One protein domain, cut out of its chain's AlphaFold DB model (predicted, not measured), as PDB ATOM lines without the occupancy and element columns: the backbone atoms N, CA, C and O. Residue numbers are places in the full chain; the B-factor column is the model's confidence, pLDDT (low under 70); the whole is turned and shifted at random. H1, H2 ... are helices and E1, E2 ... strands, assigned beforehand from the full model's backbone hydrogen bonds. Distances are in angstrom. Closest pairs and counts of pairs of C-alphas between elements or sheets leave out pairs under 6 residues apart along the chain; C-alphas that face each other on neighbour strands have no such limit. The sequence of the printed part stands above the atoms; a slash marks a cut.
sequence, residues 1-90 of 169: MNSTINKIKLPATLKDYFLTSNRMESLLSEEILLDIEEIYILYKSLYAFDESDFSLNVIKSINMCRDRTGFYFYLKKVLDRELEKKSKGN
ATOM      1  N   MET A   1     111.538 152.851 155.880       71.31
ATOM      2  CA  MET A   1     110.785 152.874 157.154       71.31
ATOM      3  C   MET A   1     111.525 153.610 158.270       71.31
ATOM      4  O   MET A   1     111.048 154.656 158.686       71.31
ATOM      5  N   ASN A   2     112.694 153.140 158.729       73.56
ATOM      6  CA  ASN A   2     113.362 153.685 159.930       73.56
ATOM      7  C   ASN A   2     113.741 155.174 159.820       73.56
ATOM      8  O   ASN A   2     113.583 155.934 160.772       73.56
ATOM      9  N   SER A   3     114.179 155.621 158.639       72.06
ATOM     10  CA  SER A   3     114.466 157.038 158.371       72.06
ATOM     11  C   SER A   3     113.216 157.926 158.408       72.06
ATOM     12  O   SER A   3     113.316 159.083 158.809       72.06
ATOM     13  N   THR A   4     112.055 157.396 158.020       76.31
ATOM     14  CA  THR A   4     110.761 158.092 158.048       76.31
ATOM     15  C   THR A   4     110.231 158.186 159.480       76.31
ATOM     16  O   THR A   4     109.908 159.279 159.933       76.31
ATOM     17  N   ILE A   5     110.263 157.081 160.238       78.56
ATOM     18  CA  ILE A   5     109.818 157.018 161.647       78.56
ATOM     19  C   ILE A   5     110.580 158.018 162.534       78.56
ATOM     20  O   ILE A   5     110.011 158.641 163.433       78.56
ATOM     21  N   ASN A   6     111.866 158.230 162.253       78.88
ATOM     22  CA  ASN A   6     112.667 159.200 162.996       78.88
ATOM     23  C   ASN A   6     112.264 160.658 162.721       78.88
ATOM     24  O   ASN A   6     112.369 161.489 163.624       78.88
ATOM     25  N   LYS A   7     111.775 160.970 161.512       84.12
ATOM     26  CA  LYS A   7     111.429 162.337 161.081       84.12
ATOM     27  C   LYS A   7     110.024 162.776 161.493       84.12
ATOM     28  O   LYS A   7     109.848 163.944 161.822       84.12
ATOM     29  N   ILE A   8     109.058 161.859 161.492       87.88
ATOM     30  CA  ILE A   8     107.655 162.153 161.826       87.88
ATOM     31  C   ILE A   8     107.486 162.530 163.303       87.88
ATOM     32  O   ILE A   8     108.203 162.037 164.176       87.88
ATOM     33  N   LYS A   9     106.542 163.408 163.623       88.94
ATOM     34  CA  LYS A   9     106.203 163.807 164.993       88.94
ATOM     35  C   LYS A   9     105.274 162.770 165.615       88.94
ATOM     36  O   LYS A   9     104.085 162.755 165.336       88.94
ATOM     37  N   LEU A  10     105.827 161.929 166.484       92.50
ATOM     38  CA  LEU A  10     105.110 160.908 167.251       92.50
ATOM     39  C   LEU A  10     105.684 160.814 168.672       92.50
ATOM     40  O   LEU A  10     106.847 161.198 168.862       92.50
ATOM     41  N   PRO A  11     104.930 160.251 169.636       93.94
ATOM     42  CA  PRO A  11     105.455 159.908 170.953       93.94
ATOM     43  C   PRO A  11     106.726 159.062 170.855       93.94
ATOM     44  O   PRO A  11     106.813 158.143 170.037       93.94
ATOM     45  N   ALA A  12     107.709 159.353 171.709       90.81
ATOM     46  CA  ALA A  12     108.995 158.652 171.698       90.81
ATOM     47  C   ALA A  12     108.830 157.139 171.923       90.81
ATOM     48  O   ALA A  12     109.460 156.341 171.235       90.81
ATOM     49  N   THR A  13     107.922 156.756 172.822       90.25
ATOM     50  CA  THR A  13     107.574 155.359 173.118       90.25
ATOM     51  C   THR A  13     107.007 154.629 171.901       90.25
ATOM     52  O   THR A  13     107.375 153.487 171.633       90.25
ATOM     53  N   LEU A  14     106.149 155.290 171.117       93.75
ATOM     54  CA  LEU A  14     105.583 154.715 169.900       93.75
ATOM     55  C   LEU A  14     106.642 154.532 168.810       93.75
ATOM     56  O   LEU A  14     106.670 153.497 168.147       93.75
ATOM     57  N   LYS A  15     107.536 155.516 168.645       92.50
ATOM     58  CA  LYS A  15     108.660 155.415 167.704       92.50
ATOM     59  C   LYS A  15     109.575 154.250 168.049       92.50
ATOM     60  O   LYS A  15     109.900 153.461 167.168       92.50
ATOM     61  N   ASP A  16     109.954 154.138 169.318       91.44
ATOM     62  CA  ASP A  16     110.812 153.060 169.802       91.44
ATOM     63  C   ASP A  16     110.176 151.686 169.548       91.44
ATOM     64  O   ASP A  16     110.810 150.785 168.993       91.44
ATOM     65  N   TYR A  17     108.873 151.556 169.818       92.06
ATOM     66  CA  TYR A  17     108.130 150.335 169.521       92.06
ATOM     67  C   TYR A  17     108.097 150.004 168.021       92.06
ATOM     68  O   TYR A  17     108.311 148.852 167.640       92.06
ATOM     69  N   PHE A  18     107.854 150.993 167.154       92.56
ATOM     70  CA  PHE A  18     107.851 150.793 165.701       92.56
ATOM     71  C   PHE A  18     109.221 150.398 165.150       92.56
ATOM     72  O   PHE A  18     109.278 149.580 164.237       92.56
ATOM     73  N   LEU A  19     110.307 150.943 165.702       89.12
ATOM     74  CA  LEU A  19     111.672 150.613 165.288       89.12
ATOM     75  C   LEU A  19     112.122 149.232 165.779       89.12
ATOM     76  O   LEU A  19     112.924 148.584 165.113       89.12
ATOM     77  N   THR A  20     111.614 148.786 166.928       88.88
ATOM     78  CA  THR A  20     112.055 147.537 167.570       88.88
ATOM     79  C   THR A  20     111.192 146.331 167.179       88.88
ATOM     80  O   THR A  20     111.638 145.186 167.247       88.88
ATOM     81  N   SER A  21     109.937 146.543 166.768       88.00
ATOM     82  CA  SER A  21     109.003 145.454 166.467       88.00
ATOM     83  C   SER A  21     109.036 145.020 164.998       88.00
ATOM     84  O   SER A  21     108.390 145.628 164.145       88.00
ATOM     85  N   ASN A  22     109.644 143.859 164.727       82.50
ATOM     86  CA  ASN A  22     109.624 143.210 163.401       82.50
ATOM     87  C   ASN A  22     108.200 142.994 162.853       82.50
ATOM     88  O   ASN A  22     107.962 143.002 161.648       82.50
ATOM     89  N   ARG A  23     107.217 142.797 163.742       84.50
ATOM     90  CA  ARG A  23     105.815 142.646 163.337       84.50
ATOM     91  C   ARG A  23     105.259 143.952 162.772       84.50
ATOM     92  O   ARG A  23     104.572 143.925 161.756       84.50
ATOM     93  N   MET A  24     105.560 145.081 163.414       84.88
ATOM     94  CA  MET A  24     105.105 146.399 162.964       84.88
ATOM     95  C   MET A  24     105.749 146.801 161.643       84.88
ATOM     96  O   MET A  24     105.072 147.402 160.815       84.88
ATOM     97  N   GLU A  25     106.998 146.404 161.399       77.81
ATOM     98  CA  GLU A  25     107.683 146.652 160.127       77.81
ATOM     99  C   GLU A  25     106.875 146.150 158.917       77.81
ATOM    100  O   GLU A  25     106.776 146.846 157.911       77.81
ATOM    101  N   SER A  26     106.223 144.989 159.037       80.81
ATOM    102  CA  SER A  26     105.390 144.419 157.963       80.81
ATOM    103  C   SER A  26     104.022 145.098 157.782       80.81
ATOM    104  O   SER A  26     103.409 145.015 156.713       80.81
ATOM    105  N   LEU A  27     103.520 145.758 158.830       83.62
ATOM    106  CA  LEU A  27     102.176 146.342 158.867       83.62
ATOM    107  C   LEU A  27     102.180 147.832 158.533       83.62
ATOM    108  O   LEU A  27     101.212 148.333 157.959       83.62
ATOM    109  N   LEU A  28     103.261 148.527 158.878       86.75
ATOM    110  CA  LEU A  28     103.419 149.948 158.632       86.75
ATOM    111  C   LEU A  28     103.647 150.216 157.144       86.75
ATOM    112  O   LEU A  28     104.355 149.502 156.440       86.75
ATOM    113  N   SER A  29     103.042 151.295 156.678       88.12
ATOM    114  CA  SER A  29     103.354 151.925 155.401       88.12
ATOM    115  C   SER A  29     103.619 153.400 155.662       88.12
ATOM    116  O   SER A  29     103.290 153.911 156.734       88.12
ATOM    117  N   GLU A  30     104.230 154.084 154.702       87.44
ATOM    118  CA  GLU A  30     104.461 155.524 154.817       87.44
ATOM    119  C   GLU A  30     103.146 156.298 154.976       87.44
ATOM    120  O   GLU A  30     103.059 157.158 155.843       87.44
ATOM    121  N   GLU A  31     102.100 155.907 154.244       88.69
ATOM    122  CA  GLU A  31     100.754 156.484 154.359       88.69
ATOM    123  C   GLU A  31     100.192 156.344 155.780       88.69
ATOM    124  O   GLU A  31      99.800 157.332 156.390       88.69
ATOM    125  N   ILE A  32     100.261 155.141 156.367       90.88
ATOM    126  CA  ILE A  32      99.818 154.906 157.752       90.88
ATOM    127  C   ILE A  32     100.602 155.780 158.740       90.88
ATOM    128  O   ILE A  32     100.033 156.295 159.696       90.88
ATOM    129  N   LEU A  33     101.911 155.942 158.546       92.06
ATOM    130  CA  LEU A  33     102.729 156.768 159.434       92.06
ATOM    131  C   LEU A  33     102.344 158.250 159.358       92.06
ATOM    132  O   LEU A  33     102.293 158.904 160.401       92.06
ATOM    133  N   LEU A  34     102.054 158.752 158.157       91.75
ATOM    134  CA  LEU A  34     101.579 160.118 157.944       91.75
ATOM    135  C   LEU A  34     100.190 160.329 158.559       91.75
ATOM    136  O   LEU A  34      99.992 161.323 159.255       91.75
ATOM    137  N   ASP A  35      99.276 159.364 158.416       93.69
ATOM    138  CA  ASP A  35      97.954 159.404 159.054       93.69
ATOM    139  C   ASP A  35      98.065 159.522 160.583       93.69
ATOM    140  O   ASP A  35      97.371 160.321 161.217       93.69
ATOM    141  N   ILE A  36      98.952 158.728 161.200       95.44
ATOM    142  CA  ILE A  36      99.168 158.762 162.656       95.44
ATOM    143  C   ILE A  36      99.774 160.105 163.068       95.44
ATOM    144  O   ILE A  36      99.350 160.673 164.074       95.44
ATOM    145  N   GLU A  37     100.761 160.609 162.321       95.38
ATOM    146  CA  GLU A  37     101.389 161.903 162.597       95.38
ATOM    147  C   GLU A  37     100.369 163.041 162.527       95.38
ATOM    148  O   GLU A  37     100.308 163.864 163.442       95.38
ATOM    149  N   GLU A  38      99.538 163.080 161.486       95.25
ATOM    150  CA  GLU A  38      98.526 164.118 161.314       95.25
ATOM    151  C   GLU A  38      97.532 164.122 162.482       95.25
ATOM    152  O   GLU A  38      97.279 165.167 163.094       95.25
ATOM    153  N   ILE A  39      97.031 162.944 162.864       96.19
ATOM    154  CA  ILE A  39      96.132 162.793 164.011       96.19
ATOM    155  C   ILE A  39      96.840 163.192 165.311       96.19
ATOM    156  O   ILE A  39      96.262 163.910 166.131       96.19
ATOM    157  N   TYR A  40      98.093 162.780 165.509       96.88
ATOM    158  CA  TYR A  40      98.855 163.134 166.704       96.88
ATOM    159  C   TYR A  40      99.057 164.648 166.814       96.88
ATOM    160  O   TYR A  40      98.805 165.218 167.876       96.88
ATOM    161  N   ILE A  41      99.444 165.327 165.729       94.31
ATOM    162  CA  ILE A  41      99.616 166.784 165.700       94.31
ATOM    163  C   ILE A  41      98.292 167.484 166.010       94.31
ATOM    164  O   ILE A  41      98.268 168.390 166.850       94.31
ATOM    165  N   LEU A  42      97.192 167.050 165.386       93.19
ATOM    166  CA  LEU A  42      95.857 167.594 165.634       93.19
ATOM    167  C   LEU A  42      95.490 167.485 167.118       93.19
ATOM    168  O   LEU A  42      95.147 168.483 167.759       93.19
ATOM    169  N   TYR A  43      95.607 166.287 167.689       94.69
ATOM    170  CA  TYR A  43      95.204 166.047 169.069       94.69
ATOM    171  C   TYR A  43      96.131 166.778 170.034       94.69
ATOM    172  O   TYR A  43      95.657 167.403 170.980       94.69
ATOM    173  N   LYS A  44      97.446 166.777 169.781       92.94
ATOM    174  CA  LYS A  44      98.434 167.478 170.612       92.94
ATOM    175  C   LYS A  44      98.227 168.987 170.593       92.94
ATOM    176  O   LYS A  44      98.507 169.645 171.595       92.94
ATOM    177  N   SER A  45      97.722 169.541 169.495       90.81
ATOM    178  CA  SER A  45      97.433 170.972 169.376       90.81
ATOM    179  C   SER A  45      96.206 171.373 170.194       90.81
ATOM    180  O   SER A  45      96.227 172.410 170.853       90.81
ATOM    181  N   LEU A  46      95.170 170.531 170.215       88.50
ATOM    182  CA  LEU A  46      93.863 170.865 170.790       88.50
ATOM    183  C   LEU A  46      93.638 170.336 172.213       88.50
ATOM    184  O   LEU A  46      92.836 170.906 172.954       88.50
ATOM    185  N   TYR A  47      94.340 169.278 172.616       92.00
ATOM    186  CA  TYR A  47      94.039 168.541 173.841       92.00
ATOM    187  C   TYR A  47      95.280 168.234 174.689       92.00
ATOM    188  O   TYR A  47      96.408 168.151 174.198       92.00
ATOM    189  N   ALA A  48      95.053 168.048 175.987       92.19
ATOM    190  CA  ALA A  48      95.945 167.337 176.894       92.19
ATOM    191  C   ALA A  48      95.436 165.892 177.052       92.19
ATOM    192  O   ALA A  48      94.254 165.693 177.332       92.19
ATOM    193  N   PHE A  49      96.312 164.911 176.840       94.69
ATOM    194  CA  PHE A  49      96.016 163.474 176.899       94.69
ATOM    195  C   PHE A  49      97.293 162.684 177.225       94.69
ATOM    196  O   PHE A  49      98.399 163.222 177.089       94.69
ATOM    197  N   ASP A  50      97.140 161.425 177.638       95.38
ATOM    198  CA  ASP A  50      98.256 160.505 177.879       95.38
ATOM    199  C   ASP A  50      98.806 159.951 176.552       95.38
ATOM    200  O   ASP A  50      98.109 159.284 175.785       95.38
ATOM    201  N   GLU A  51     100.081 160.226 176.271       95.81
ATOM    202  CA  GLU A  51     100.749 159.743 175.060       95.81
ATOM    203  C   GLU A  51     100.939 158.224 175.042       95.81
ATOM    204  O   GLU A  51     101.006 157.631 173.963       95.81
ATOM    205  N   SER A  52     101.002 157.577 176.205       95.50
ATOM    206  CA  SER A  52     101.093 156.121 176.328       95.50
ATOM    207  C   SER A  52      99.788 155.469 175.893       95.50
ATOM    208  O   SER A  52      99.803 154.518 175.110       95.50
ATOM    209  N   ASP A  53      98.658 156.027 176.331       96.19
ATOM    210  CA  ASP A  53      97.333 155.548 175.944       96.19
ATOM    211  C   ASP A  53      97.044 155.817 174.459       96.19
ATOM    212  O   ASP A  53      96.589 154.932 173.729       96.19
ATOM    213  N   PHE A  54      97.434 156.990 173.949       97.62
ATOM    214  CA  PHE A  54      97.428 157.258 172.508       97.62
ATOM    215  C   PHE A  54      98.226 156.194 171.737       97.62
ATOM    216  O   PHE A  54      97.727 155.605 170.778       97.62
ATOM    217  N   SER A  55      99.450 155.903 172.185       96.75
ATOM    218  CA  SER A  55     100.337 154.925 171.544       96.75
ATOM    219  C   SER A  55      99.733 153.520 171.540       96.75
ATOM    220  O   SER A  55      99.774 152.827 170.522       96.75
ATOM    221  N   LEU A  56      99.112 153.106 172.648       96.19
ATOM    222  CA  LEU A  56      98.422 151.823 172.757       96.19
ATOM    223  C   LEU A  56      97.266 151.716 171.753       96.19
ATOM    224  O   LEU A  56      97.141 150.701 171.062       96.19
ATOM    225  N   ASN A  57      96.445 152.760 171.647       96.56
ATOM    226  CA  ASN A  57      95.323 152.818 170.711       96.56
ATOM    227  C   ASN A  57      95.780 152.783 169.248       96.56
ATOM    228  O   ASN A  57      95.174 152.083 168.432       96.56
ATOM    229  N   VAL A  58      96.891 153.446 168.917       96.00
ATOM    230  CA  VAL A  58      97.513 153.363 167.588       96.00
ATOM    231  C   VAL A  58      97.960 151.933 167.282       96.00
ATOM    232  O   VAL A  58      97.592 151.383 166.243       96.00
ATOM    233  N   ILE A  59      98.696 151.289 168.192       94.62
ATOM    234  CA  ILE A  59      99.193 149.919 167.993       94.62
ATOM    235  C   ILE A  59      98.030 148.934 167.832       94.62
ATOM    236  O   ILE A  59      98.048 148.091 166.929       94.62
ATOM    237  N   LYS A  60      96.998 149.024 168.678       93.31
ATOM    238  CA  LYS A  60      95.777 148.212 168.543       93.31
ATOM    239  C   LYS A  60      95.127 148.439 167.182       93.31
ATOM    240  O   LYS A  60      94.798 147.473 166.498       93.31
ATOM    241  N   SER A  61      95.011 149.695 166.762       93.88
ATOM    242  CA  SER A  61      94.356 150.051 165.507       93.88
ATOM    243  C   SER A  61      95.090 149.502 164.286       93.88
ATOM    244  O   SER A  61      94.445 148.919 163.420       93.88
ATOM    245  N   ILE A  62      96.424 149.588 164.250       91.88
ATOM    246  CA  ILE A  62      97.249 148.997 163.177       91.88
ATOM    247  C   ILE A  62      97.026 147.484 163.090       91.88
ATOM    248  O   ILE A  62      96.908 146.933 162.002       91.88
ATOM    249  N   ASN A  63      96.927 146.804 164.233       88.50
ATOM    250  CA  ASN A  63      96.722 145.355 164.262       88.50
ATOM    251  C   ASN A  63      95.327 144.918 163.794       88.50
ATOM    252  O   ASN A  63      95.176 143.796 163.314       88.50
ATOM    253  N   MET A  64      94.308 145.759 163.982       85.31
ATOM    254  CA  MET A  64      92.918 145.416 163.660       85.31
ATOM    255  C   MET A  64      92.484 145.895 162.272       85.31
ATOM    256  O   MET A  64      91.539 145.341 161.706       85.31
ATOM    257  N   CYS A  65      93.155 146.901 161.709       78.12
ATOM    258  CA  CYS A  65      92.771 147.478 160.431       78.12
ATOM    259  C   CYS A  65      93.300 146.629 159.263       78.12
ATOM    260  O   CYS A  65      94.503 146.536 159.031       78.12
ATOM    261  N   ARG A  66      92.385 145.989 158.525       69.19
ATOM    262  CA  ARG A  66      92.708 145.202 157.318       69.19
ATOM    263  C   ARG A  66      92.786 146.053 156.050       69.19
ATOM    264  O   ARG A  66      93.370 145.606 155.068       69.19
ATOM    265  N   ASP A  67      92.188 147.240 156.080       72.75
ATOM    266  CA  ASP A  67      92.115 148.173 154.959       72.75
ATOM    267  C   ASP A  67      92.948 149.419 155.266       72.75
ATOM    268  O   ASP A  67      92.698 150.126 156.240       72.75
ATOM    269  N   ARG A  68      93.959 149.674 154.434       72.94
ATOM    270  CA  ARG A  68      94.907 150.773 154.639       72.94
ATOM    271  C   ARG A  68      94.324 152.122 154.221       72.94
ATOM    272  O   ARG A  68      94.699 153.131 154.801       72.94
ATOM    273  N   THR A  69      93.367 152.148 153.294       77.81
ATOM    274  CA  THR A  69      92.801 153.394 152.748       77.81
ATOM    275  C   THR A  69      91.874 154.099 153.746       77.81
ATOM    276  O   THR A  69      91.743 155.319 153.724       77.81
ATOM    277  N   GLY A  70      91.242 153.348 154.651       84.75
ATOM    278  CA  GLY A  70      90.367 153.883 155.700       84.75
ATOM    279  C   GLY A  70      91.047 154.106 157.054       84.75
ATOM    280  O   GLY A  70      90.351 154.413 158.030       84.75
ATOM    281  N   PHE A  71      92.368 153.915 157.147       91.38
ATOM    282  CA  PHE A  71      93.073 153.851 158.426       91.38
ATOM    283  C   PHE A  71      92.949 155.150 159.231       91.38
ATOM    284  O   PHE A  71      92.565 155.087 160.400       91.38
ATOM    285  N   TYR A  72      93.160 156.312 158.601       92.50
ATOM    286  CA  TYR A  72      92.950 157.629 159.211       92.50
ATOM    287  C   TYR A  72      91.608 157.736 159.953       92.50
ATOM    288  O   TYR A  72      91.551 158.005 161.157       92.50
ATOM    289  N   PHE A  73      90.500 157.480 159.248       92.38
ATOM    290  CA  PHE A  73      89.155 157.629 159.810       92.38
ATOM    291  C   PHE A  73      88.878 156.606 160.907       92.38
ATOM    292  O   PHE A  73      88.220 156.924 161.901       92.38
ATOM    293  N   TYR A  74      89.385 155.387 160.739       93.62
ATOM    294  CA  TYR A  74      89.265 154.338 161.737       93.62
ATOM    295  C   TYR A  74      89.999 154.706 163.030       93.62
ATOM    296  O   TYR A  74      89.381 154.720 164.095       93.62
ATOM    297  N   LEU A  75      91.280 155.073 162.938       95.25
ATOM    298  CA  LEU A  75      92.091 155.467 164.087       95.25
ATOM    299  C   LEU A  75      91.478 156.677 164.796       95.25
ATOM    300  O   LEU A  75      91.314 156.658 166.016       95.25
ATOM    301  N   LYS A  76      91.060 157.696 164.040       94.94
ATOM    302  CA  LYS A  76      90.380 158.866 164.600       94.94
ATOM    303  C   LYS A  76      89.126 158.468 165.383       94.94
ATOM    304  O   LYS A  76      88.927 158.941 166.497       94.94
ATOM    305  N   LYS A  77      88.302 157.563 164.845       94.50
ATOM    306  CA  LYS A  77      87.091 157.074 165.523       94.50
ATOM    307  C   LYS A  77      87.408 156.307 166.810       94.50
ATOM    308  O   LYS A  77      86.683 156.465 167.790       94.50
ATOM    309  N   VAL A  78      88.468 155.496 166.817       95.44
ATOM    310  CA  VAL A  78      88.937 154.787 168.021       95.44
ATOM    311  C   VAL A  78      89.378 155.794 169.081       95.44
ATOM    312  O   VAL A  78      88.870 155.764 170.195       95.44
ATOM    313  N   LEU A  79      90.231 156.754 168.723       96.81
ATOM    314  CA  LEU A  79      90.712 157.786 169.647       96.81
ATOM    315  C   LEU A  79      89.601 158.739 170.109       96.81
ATOM    316  O   LEU A  79      89.661 159.285 171.206       96.81
ATOM    317  N   ASP A  80      88.569 158.959 169.298       93.00
ATOM    318  CA  ASP A  80      87.404 159.735 169.718       93.00
ATOM    319  C   ASP A  80      86.561 159.035 170.782       93.00
ATOM    320  O   ASP A  80      85.918 159.718 171.577       93.00
ATOM    321  N   ARG A  81      86.623 157.704 170.841       93.81
ATOM    322  CA  ARG A  81      85.896 156.887 171.809       93.81
ATOM    323  C   ARG A  81      86.724 156.514 173.039       93.81
ATOM    324  O   ARG A  81      86.168 156.475 174.130       93.81
ATOM    325  N   GLU A  82      87.991 156.164 172.845       94.50
ATOM    326  CA  GLU A  82      88.804 155.476 173.858       94.50
ATOM    327  C   GLU A  82      89.834 156.387 174.527       94.50
ATOM    328  O   GLU A  82      90.168 156.150 175.681       94.50
ATOM    329  N   LEU A  83      90.307 157.441 173.851       95.94
ATOM    330  CA  LEU A  83      91.323 158.326 174.419       95.94
ATOM    331  C   LEU A  83      90.681 159.386 175.317       95.94
ATOM    332  O   LEU A  83      89.984 160.289 174.836       95.94
ATOM    333  N   GLU A  84      90.997 159.339 176.608       92.81
ATOM    334  CA  GLU A  84      90.674 160.426 177.525       92.81
ATOM    335  C   GLU A  84      91.466 161.685 177.156       92.81
ATOM    336  O   GLU A  84      92.697 161.730 177.200       92.81
ATOM    337  N   LYS A  85      90.741 162.742 176.775       91.19
ATOM    338  CA  LYS A  85      91.334 163.999 176.321       91.19
ATOM    339  C   LYS A  85      90.626 165.206 176.921       91.19
ATOM    340  O   LYS A  85      89.401 165.298 176.911       91.19
ATOM    341  N   LYS A  86      91.406 166.170 177.412       88.88
ATOM    342  CA  LYS A  86      90.912 167.446 177.952       88.88
ATOM    343  C   LYS A  86      91.214 168.571 176.973       88.88
ATOM    344  O   LYS A  86      92.361 168.733 176.566       88.88
ATOM    345  N   SER A  87      90.199 169.343 176.580       85.62
ATOM    346  CA  SER A  87      90.378 170.488 175.672       85.62
ATOM    347  C   SER A  87      91.294 171.536 176.301       85.62
ATOM    348  O   SER A  87      91.037 172.000 177.411       85.62
ATOM    349  N   LYS A  88      92.332 171.953 175.571       82.44
ATOM    350  CA  LYS A  88      93.217 173.052 175.983       82.44
ATOM    351  C   LYS A  88      92.499 174.399 175.998       82.44
ATOM    352  O   LYS A  88      92.848 175.255 176.800       82.44
ATOM    353  N   GLY A  89      91.459 174.566 175.177       68.75
ATOM    354  CA  GLY A  89      90.602 175.756 175.208       68.75
ATOM    355  C   GLY A  89      89.797 175.894 176.505       68.75
ATOM    356  O   GLY A  89      89.345 176.986 176.823       68.75
ATOM    357  N   ASN A  90      89.662 174.809 177.280       53.56
ATOM    358  CA  ASN A  90      89.001 174.812 178.585       53.56
ATOM    359  C   ASN A  90      89.969 175.076 179.757       53.56
ATOM    360  O   ASN A  90      89.557 175.009 180.910       53.56
TER     361      ASN A  90
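AT A GLANCE: This is residues 1 to 90 of the 169 residues of an uncharacterized protein of Bacillus thuringiensis subsp. kurstaki (UniProt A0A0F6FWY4). Two helices running opposite ways, H4 and H5, make the middle of this domain; H6 crosses over the gap between them on one side, and the hairpin of H1 and H2 covers them on the other. Short H3 lies toward one end of the long axis, and a small two-stranded sheet, E1 and E2, toward the other. The printed part has 90 residues, with six named helices and two named strands in the order H1, H2, H3, H4, E1, H5, H6, E2; the sheet is antiparallel and the class is mostly helix. The whole is compact, with a radius of gyration of the C-alphas of 12.5 A, yet elongated in outline, spanning 40 by 25 by 17 A.

HOW THE PARTS SIT: H1, residues 2 to 7, and H2, residues 12 to 20, form a helical hairpin; they touch, with the closest C-alphas, those of Ile 5 and Lys 15, 6.4 A apart, at a shallow tilt of 13 degrees, opposite ways. H3, residues 22 to 27, touches H2 only at the corner, and only just, with 3 pairs of C-alphas within 8 A. H4, residues 30 to 46, is close to but not clearly touching H1, the closest C-alphas being Ile 5 and Leu 33 at 7.4 A. H5, residues 51 to 64, touches H2 with residues 52 to 55 alone; the closest C-alphas are Leu 14 and Ser 55 at 5.5 A. H4 and H5 are close but not clearly touching, with C-alphas 36 and 58 closest at 7.5 A. H6, residues 71 to 82, touches H5 at a steep tilt of 51 degrees, opposite ways, with the C-alphas of Ser 61 and Leu 75 closest at 6.0 A. Residues 71 to 76 of H6 touch residues 32 to 39 of H4, where Asp 35 and Tyr 72 have the closest C-alphas, 5.3 A apart. E1, residues 47 to 49, and E2, residues 85 to 87, are antiparallel neighbours, with N 48 and O 86 at 2.8 A and N 86 and O 48 at 2.9 A, both within hydrogen-bond range. In H2, H4, H5 and H6 every O i to N i+4 pair is within hydrogen-bond range; H1 has 1 of 2, and H3 has 0 of 2 but 2 of 3 O i to N i+3 pairs.

IN THESE COORDINATES: H1 begins at C-alpha 2, (113.362, 153.685, 159.930). H2 measures 12.2 A from first to last C-alpha, H4 24.6 A, H5 19.9 A and H6 16.1 A. H4 ends at C-alpha 46, (93.863, 170.865, 170.790), and E2 at C-alpha 87, (90.378, 170.488, 175.672).

THE WHOLE: The two C-alphas farthest apart, those of Asn 22 and Asn 90, are 40.7 A apart. The printed part has no cut and no long link; H5 to H6 is short and the other links are tight. Mean pLDDT of the printed part is 88.8; residues 66, 89 and 90 are under 70.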